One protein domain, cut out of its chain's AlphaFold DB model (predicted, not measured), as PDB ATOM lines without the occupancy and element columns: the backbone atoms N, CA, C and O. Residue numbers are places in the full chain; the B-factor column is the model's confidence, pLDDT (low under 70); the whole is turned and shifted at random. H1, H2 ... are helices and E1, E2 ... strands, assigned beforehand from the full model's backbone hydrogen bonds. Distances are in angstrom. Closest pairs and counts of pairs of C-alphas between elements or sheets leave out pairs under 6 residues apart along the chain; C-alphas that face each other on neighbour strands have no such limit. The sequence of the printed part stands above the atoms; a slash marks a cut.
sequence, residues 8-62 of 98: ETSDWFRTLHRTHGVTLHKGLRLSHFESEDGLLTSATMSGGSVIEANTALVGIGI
ATOM      1  N   GLU A   8      24.511 -21.257 -14.359       95.88
ATOM      2  CA  GLU A   8      25.972 -21.257 -14.458       95.88
ATOM      3  C   GLU A   8      26.522 -19.831 -14.347       95.88
ATOM      4  O   GLU A   8      27.394 -19.558 -13.523       95.88
ATOM      5  N   THR A   9      25.929 -18.894 -15.095       96.19
ATOM      6  CA  THR A   9      26.283 -17.467 -15.034       96.19
ATOM      7  C   THR A   9      26.016 -16.895 -13.639       96.19
ATOM      8  O   THR A   9      26.865 -16.218 -13.057       96.19
ATOM      9  N   SER A  10      24.854 -17.212 -13.060       94.75
ATOM     10  CA  SER A  10      24.480 -16.743 -11.720       94.75
ATOM     11  C   SER A  10      25.433 -17.254 -10.632       94.75
ATOM     12  O   SER A  10      25.770 -16.519  -9.704       94.75
ATOM     13  N   ASP A  11      25.870 -18.511 -10.721       95.62
ATOM     14  CA  ASP A  11      26.796 -19.123  -9.764       95.62
ATOM     15  C   ASP A  11      28.205 -18.543  -9.860       95.62
ATOM     16  O   ASP A  11      28.849 -18.315  -8.829       95.62
ATOM     17  N   TRP A  12      28.655 -18.239 -11.077       97.06
ATOM     18  CA  TRP A  12      29.927 -17.567 -11.290       97.06
ATOM     19  C   TRP A  12      29.940 -16.180 -10.627       97.06
ATOM     20  O   TRP A  12      30.794 -15.914  -9.780       97.06
ATOM     21  N   PHE A  13      28.931 -15.337 -10.890       97.00
ATOM     22  CA  PHE A  13      28.840 -14.011 -10.262       97.00
ATOM     23  C   PHE A  13      28.666 -14.083  -8.744       97.00
ATOM     24  O   PHE A  13      29.221 -13.257  -8.022       97.00
ATOM     25  N   ARG A  14      27.924 -15.072  -8.234       96.50
ATOM     26  CA  ARG A  14      27.787 -15.300  -6.787       96.50
ATOM     27  C   ARG A  14      29.150 -15.536  -6.137       96.50
ATOM     28  O   ARG A  14      29.399 -15.017  -5.051       96.50
ATOM     29  N   THR A  15      30.003 -16.323  -6.790       97.88
ATOM     30  CA  THR A  15      31.373 -16.582  -6.332       97.88
ATOM     31  C   THR A  15      32.201 -15.306  -6.384       97.88
ATOM     32  O   THR A  15      32.766 -14.934  -5.364       97.88
ATOM     33  N   LEU A  16      32.174 -14.587  -7.511       98.31
ATOM     34  CA  LEU A  16      32.902 -13.327  -7.681       98.31
ATOM     35  C   LEU A  16      32.595 -12.325  -6.556       98.31
ATOM     36  O   LEU A  16      33.505 -11.852  -5.883       98.31
ATOM     37  N   HIS A  17      31.314 -12.048  -6.297       98.38
ATOM     38  CA  HIS A  17      30.900 -11.112  -5.247       98.38
ATOM     39  C   HIS A  17      31.396 -11.546  -3.861       98.38
ATOM     40  O   HIS A  17      31.915 -10.728  -3.104       98.38
ATOM     41  N   ARG A  18      31.292 -12.842  -3.539       97.94
ATOM     42  CA  ARG A  18      31.779 -13.389  -2.263       97.94
ATOM     43  C   ARG A  18      33.295 -13.270  -2.121       97.94
ATOM     44  O   ARG A  18      33.762 -12.940  -1.038       97.94
ATOM     45  N   THR A  19      34.054 -13.493  -3.195       98.44
ATOM     46  CA  THR A  19      35.513 -13.296  -3.215       98.44
ATOM     47  C   THR A  19      35.899 -11.841  -2.940       98.44
ATOM     48  O   THR A  19      36.944 -11.592  -2.348       98.44
ATOM     49  N   HIS A  20      35.035 -10.885  -3.287       98.38
ATOM     50  CA  HIS A  20      35.195  -9.466  -2.953       98.38
ATOM     51  C   HIS A  20      34.556  -9.059  -1.611       98.38
ATOM     52  O   HIS A  20      34.412  -7.871  -1.339       98.38
ATOM     53  N   GLY A  21      34.178 -10.018  -0.758       98.12
ATOM     54  CA  GLY A  21      33.672  -9.747   0.591       98.12
ATOM     55  C   GLY A  21      32.194  -9.356   0.667       98.12
ATOM     56  O   GLY A  21      31.726  -8.953   1.727       98.12
ATOM     57  N   VAL A  22      31.432  -9.489  -0.423       98.12
ATOM     58  CA  VAL A  22      29.995  -9.179  -0.422       98.12
ATOM     59  C   VAL A  22      29.196 -10.308   0.231       98.12
ATOM     60  O   VAL A  22      29.210 -11.459  -0.224       98.12
ATOM     61  N   THR A  23      28.410  -9.961   1.249       97.06
ATOM     62  CA  THR A  23      27.440 -10.872   1.869       97.06
ATOM     63  C   THR A  23      26.147 -10.909   1.058       97.06
ATOM     64  O   THR A  23      25.416  -9.929   0.955       97.06
ATOM     65  N   LEU A  24      25.843 -12.072   0.477       95.62
ATOM     66  CA  LEU A  24      24.634 -12.279  -0.322       95.62
ATOM     67  C   LEU A  24      23.526 -12.921   0.514       95.62
ATOM     68  O   LEU A  24      23.546 -14.134   0.754       95.62
ATOM     69  N   HIS A  25      22.519 -12.130   0.873       94.25
ATOM     70  CA  HIS A  25      21.288 -12.617   1.486       94.25
ATOM     71  C   HIS A  25      20.260 -12.973   0.405       94.25
ATOM     72  O   HIS A  25      19.951 -12.167  -0.469       94.25
ATOM     73  N   LYS A  26      19.733 -14.201   0.430       92.44
ATOM     74  CA  LYS A  26      18.753 -14.700  -0.552       92.44
ATOM     75  C   LYS A  26      17.460 -15.081   0.145       92.44
ATOM     76  O   LYS A  26      17.494 -15.502   1.294       92.44
ATOM     77  N   GLY A  27      16.345 -15.011  -0.581       91.19
ATOM     78  CA  GLY A  27      15.034 -15.390  -0.044       91.19
ATOM     79  C   GLY A  27      14.529 -14.454   1.056       91.19
ATOM     80  O   GLY A  27      13.540 -14.772   1.704       91.19
ATOM     81  N   LEU A  28      15.193 -13.314   1.258       94.38
ATOM     82  CA  LEU A  28      14.717 -12.248   2.125       94.38
ATOM     83  C   LEU A  28      13.896 -11.261   1.304       94.38
ATOM     84  O   LEU A  28      14.160 -11.037   0.121       94.38
ATOM     85  N   ARG A  29      12.910 -10.660   1.960       95.75
ATOM     86  CA  ARG A  29      12.118  -9.558   1.430       95.75
ATOM     87  C   ARG A  29      12.208  -8.408   2.417       95.75
ATOM     88  O   ARG A  29      11.982  -8.619   3.605       95.75
ATOM     89  N   LEU A  30      12.527  -7.215   1.927       97.00
ATOM     90  CA  LEU A  30      12.486  -5.999   2.732       97.00
ATOM     91  C   LEU A  30      11.044  -5.738   3.193       97.00
ATOM     92  O   LEU A  30      10.125  -5.806   2.376       97.00
ATOM     93  N   SER A  31      10.858  -5.454   4.484       97.31
ATOM     94  CA  SER A  31       9.590  -4.957   5.028       97.31
ATOM     95  C   SER A  31       9.590  -3.431   5.041       97.31
ATOM     96  O   SER A  31       8.762  -2.804   4.388       97.31
ATOM     97  N   HIS A  32      10.556  -2.843   5.745       97.38
ATOM     98  CA  HIS A  32      10.741  -1.398   5.858       97.38
ATOM     99  C   HIS A  32      12.163  -1.071   6.321       97.38
ATOM    100  O   HIS A  32      12.893  -1.956   6.782       97.38
ATOM    101  N   PHE A  33      12.530   0.199   6.189       98.00
ATOM    102  CA  PHE A  33      13.753   0.767   6.740       98.00
ATOM    103  C   PHE A  33      13.483   1.373   8.116       98.00
ATOM    104  O   PHE A  33      12.438   1.990   8.311       98.00
ATOM    105  N   GLU A  34      14.442   1.227   9.022       97.94
ATOM    106  CA  GLU A  34      14.479   1.947  10.292       97.94
ATOM    107  C   GLU A  34      15.312   3.218  10.130       97.94
ATOM    108  O   GLU A  34      16.328   3.227   9.423       97.94
ATOM    109  N   SER A  35      14.907   4.288  10.811       97.62
ATOM    110  CA  SER A  35      15.640   5.549  10.791       97.62
ATOM    111  C   SER A  35      15.652   6.232  12.148       97.62
ATOM    112  O   SER A  35      14.643   6.225  12.850       97.62
ATOM    113  N   GLU A  36      16.755   6.902  12.453       97.62
ATOM    114  CA  GLU A  36      16.923   7.770  13.617       97.62
ATOM    115  C   GLU A  36      17.374   9.148  13.123       97.62
ATOM    116  O   GLU A  36      18.237   9.239  12.252       97.62
ATOM    117  N   ASP A  37      16.721  10.218  13.586       96.56
ATOM    118  CA  ASP A  37      16.972  11.601  13.141       96.56
ATOM    119  C   ASP A  37      16.968  11.797  11.607       96.56
ATOM    120  O   ASP A  37      17.683  12.629  11.048       96.56
ATOM    121  N   GLY A  38      16.141  11.015  10.903       95.69
ATOM    122  CA  GLY A  38      16.027  11.045   9.440       95.69
ATOM    123  C   GLY A  38      17.149  10.313   8.693       95.69
ATOM    124  O   GLY A  38      17.166  10.332   7.462       95.69
ATOM    125  N   LEU A  39      18.062   9.648   9.404       97.44
ATOM    126  CA  LEU A  39      19.142   8.843   8.838       97.44
ATOM    127  C   LEU A  39      18.795   7.358   8.897       97.44
ATOM    128  O   LEU A  39      18.271   6.873   9.897       97.44
ATOM    129  N   LEU A  40      19.109   6.627   7.826       98.31
ATOM    130  CA  LEU A  40      18.952   5.174   7.789       98.31
ATOM    131  C   LEU A  40      19.864   4.525   8.841       98.31
ATOM    132  O   LEU A  40      21.055   4.829   8.891       98.31
ATOM    133  N   THR A  41      19.318   3.605   9.635       98.25
ATOM    134  CA  THR A  41      20.090   2.828  10.622       98.25
ATOM    135  C   THR A  41      20.071   1.333  10.323       98.25
ATOM    136  O   THR A  41      21.068   0.635  10.529       98.25
ATOM    137  N   SER A  42      18.952   0.818   9.804       98.12
ATOM    138  CA  SER A  42      18.843  -0.590   9.433       98.12
ATOM    139  C   SER A  42      17.694  -0.881   8.465       98.12
ATOM    140  O   SER A  42      16.847  -0.039   8.168       98.12
ATOM    141  N   ALA A  43      17.677  -2.105   7.945       97.94
ATOM    142  CA  ALA A  43      16.620  -2.650   7.115       97.94
ATOM    143  C   ALA A  43      16.022  -3.894   7.784       97.94
ATOM    144  O   ALA A  43      16.712  -4.899   7.983       97.94
ATOM    145  N   THR A  44      14.723  -3.856   8.068       98.06
ATOM    146  CA  THR A  44      13.997  -4.976   8.676       98.06
ATOM    147  C   THR A  44      13.345  -5.813   7.584       98.06
ATOM    148  O   THR A  44      12.595  -5.315   6.736       98.06
ATOM    149  N   MET A  45      13.643  -7.110   7.575       97.12
ATOM    150  CA  MET A  45      13.095  -8.062   6.611       97.12
ATOM    151  C   MET A  45      11.738  -8.588   7.080       97.12
ATOM    152  O   MET A  45      11.453  -8.635   8.272       97.12
ATOM    153  N   SER A  46      10.916  -9.087   6.159       96.31
ATOM    154  CA  SER A  46       9.585  -9.634   6.468       96.31
ATOM    155  C   SER A  46       9.604 -10.848   7.407       96.31
ATOM    156  O   SER A  46       8.573 -11.205   7.962       96.31
ATOM    157  N   GLY A  47      10.757 -11.508   7.558       92.44
ATOM    158  CA  GLY A  47      10.972 -12.593   8.520       92.44
ATOM    159  C   GLY A  47      11.466 -12.130   9.897       92.44
ATOM    160  O   GLY A  47      11.838 -12.973  10.704       92.44
ATOM    161  N   GLY A  48      11.539 -10.818  10.146       94.12
ATOM    162  CA  GLY A  48      11.991 -10.220  11.408       94.12
ATOM    163  C   GLY A  48      13.507 -10.055  11.551       94.12
ATOM    164  O   GLY A  48      13.959  -9.402  12.485       94.12
ATOM    165  N   SER A  49      14.317 -10.602  10.637       96.00
ATOM    166  CA  SER A  49      15.767 -10.373  10.641       96.00
ATOM    167  C   SER A  49      16.096  -8.918  10.294       96.00
ATOM    168  O   SER A  49      15.506  -8.373   9.356       96.00
ATOM    169  N   VAL A  50      17.087  -8.339  10.968       97.69
ATOM    170  CA  VAL A  50      17.535  -6.953  10.762       97.69
ATOM    171  C   VAL A  50      18.927  -6.940  10.130       97.69
ATOM    172  O   VAL A  50      19.788  -7.738  10.502       97.69
ATOM    173  N   ILE A  51      19.135  -6.052   9.157       97.44
ATOM    174  CA  ILE A  51      20.441  -5.775   8.549       97.44
ATOM    175  C   ILE A  51      20.804  -4.324   8.866       97.44
ATOM    176  O   ILE A  51      20.134  -3.412   8.384       97.44
ATOM    177  N   GLU A  52      21.849  -4.110   9.660       97.88
ATOM    178  CA  GLU A  52      22.371  -2.769   9.941       97.88
ATOM    179  C   GLU A  52      23.023  -2.176   8.689       97.88
ATOM    180  O   GLU A  52      23.842  -2.819   8.027       97.88
ATOM    181  N   ALA A  53      22.634  -0.950   8.348       96.62
ATOM    182  CA  ALA A  53      23.169  -0.214   7.214       96.62
ATOM    183  C   ALA A  53      22.852   1.272   7.378       96.62
ATOM    184  O   ALA A  53      21.750   1.628   7.771       96.62
ATOM    185  N   ASN A  54      23.791   2.136   7.007       97.06
ATOM    186  CA  ASN A  54      23.592   3.589   7.004       97.06
ATOM    187  C   ASN A  54      23.249   4.152   5.614       97.06
ATOM    188  O   ASN A  54      22.918   5.323   5.472       97.06
ATOM    189  N   THR A  55      23.344   3.320   4.574       97.00
ATOM    190  CA  THR A  55      23.020   3.662   3.187       97.00
ATOM    191  C   THR A  55      22.328   2.476   2.526       97.00
ATOM    192  O   THR A  55      22.742   1.331   2.710       97.00
ATOM    193  N   ALA A  56      21.299   2.745   1.721       96.94
ATOM    194  CA  ALA A  56      20.617   1.738   0.920       96.94
ATOM    195  C   ALA A  56      20.559   2.165  -0.549       96.94
ATOM    196  O   ALA A  56      20.164   3.284  -0.869       96.94
ATOM    197  N   LEU A  57      20.908   1.239  -1.443       96.69
ATOM    198  CA  LEU A  57      20.649   1.347  -2.874       96.69
ATOM    199  C   LEU A  57      19.521   0.374  -3.229       96.69
ATOM    200  O   LEU A  57      19.669  -0.836  -3.056       96.69
ATOM    201  N   VAL A  58      18.393   0.897  -3.712       95.19
ATOM    202  CA  VAL A  58      17.190   0.101  -3.993       95.19
ATOM    203  C   VAL A  58      17.052  -0.126  -5.495       95.19
ATOM    204  O   VAL A  58      16.819   0.810  -6.251       95.19
ATOM    205  N   GLY A  59      17.165  -1.386  -5.921       93.88
ATOM    206  CA  GLY A  59      16.957  -1.813  -7.307       93.88
ATOM    207  C   GLY A  59      16.000  -3.000  -7.377       93.88
ATOM    208  O   GLY A  59      16.443  -4.144  -7.450       93.88
ATOM    209  N   ILE A  60      14.691  -2.737  -7.307       92.94
ATOM    210  CA  ILE A  60      13.638  -3.774  -7.216       92.94
ATOM    211  C   ILE A  60      12.728  -3.857  -8.450       92.94
ATOM    212  O   ILE A  60      11.714  -4.549  -8.421       92.94
ATOM    213  N   GLY A  61      13.104  -3.180  -9.533       90.12
ATOM    214  CA  GLY A  61      12.324  -3.079 -10.763       90.12
ATOM    215  C   GLY A  61      12.107  -1.628 -11.171       90.12
ATOM    216  O   GLY A  61      12.569  -0.710 -10.493       90.12
ATOM    217  N   ILE A  62      11.409  -1.452 -12.287       91.12
ATOM    218  CA  ILE A  62      11.001  -0.156 -12.826       91.12
ATOM    219  C   ILE A  62       9.474  -0.099 -12.903       91.12
ATOM    220  O   ILE A  62       8.809  -1.135 -12.910       91.12
TER     221      ILE A  62
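This is residues 8 to 62 of the 98 residues of the protein "Pyr_redox_2 domain-containing protein" of Rhodobacteraceae bacterium (UniProt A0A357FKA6). A lone helix, H1, sits at one end of an elongated shape and a small meander of three strands, E1, E2 and E3, sits at the other, with residues 20 to 29 stretched between them. The helix does not pack on the sheet, and the tail of residues 57 to 62 sticks out from the sheet's end of the shape. The printed part has 55 residues, with one named helix and then three named strands in the order H1, E1, E2, E3; the class is mixed, helices and strands. The sheet's order is E1, E2, E3, all antiparallel. The whole is loose, with a radius of gyration of the C-alphas of 13.5 A and spans of 42 by 25 by 21 A.

H1, residues 8 to 19, is not on the sheet, with 0 pairs of C-alphas within 10 A. In H1 every O i to N i+4 pair is within hydrogen-bond range. A short link of 10 residues leads from H1 to E1, residues 30 to 36, an edge strand. E1 forms a hairpin with E2, residues 39 to 45, across a tight link of 2 residues. These neighbours are antiparallel, with 153 degrees between their directions; the C-alphas of Leu 30 and Met 45 face each other at 4.4 A. N 34 and O 42 are within hydrogen-bond range at 2.8 A, as are N 41 and O 34 at 3.0 A. E2, the inner strand, forms a second hairpin with E3, residues 50 to 52, the other edge strand, across a tight link of 4 residues. They are antiparallel at 150 degrees; the C-alphas of Ser 42 and Glu 52 face each other at 4.2 A, and N 43 and O 51 are within hydrogen-bond range at 2.8 A. H1 is apart from E2 and from E3.

H1 begins at C-alpha 8, (25.972, -21.257, -14.458), and measures 16.8 A from first to last C-alpha. E1 begins at C-alpha 30, (12.486, -5.999, 2.732), and measures 18.1 A. E2 also measures 18.1 A. E3 measures 6.4 A and ends at C-alpha 52, (22.371, -2.769, 9.941).

The two C-alphas farthest apart are those of Glu 8 and Asp 37, 43.8 A. Residues 8 to 13, residues 15 to 21, of which 15 to 19 belong to H1, and residues 57 to 62 stand free. The body without them spans 34 by 21 by 11 A. The printed part has no cut and no long link. The mean pLDDT of the printed part is 96.3, and no printed residue is under 70.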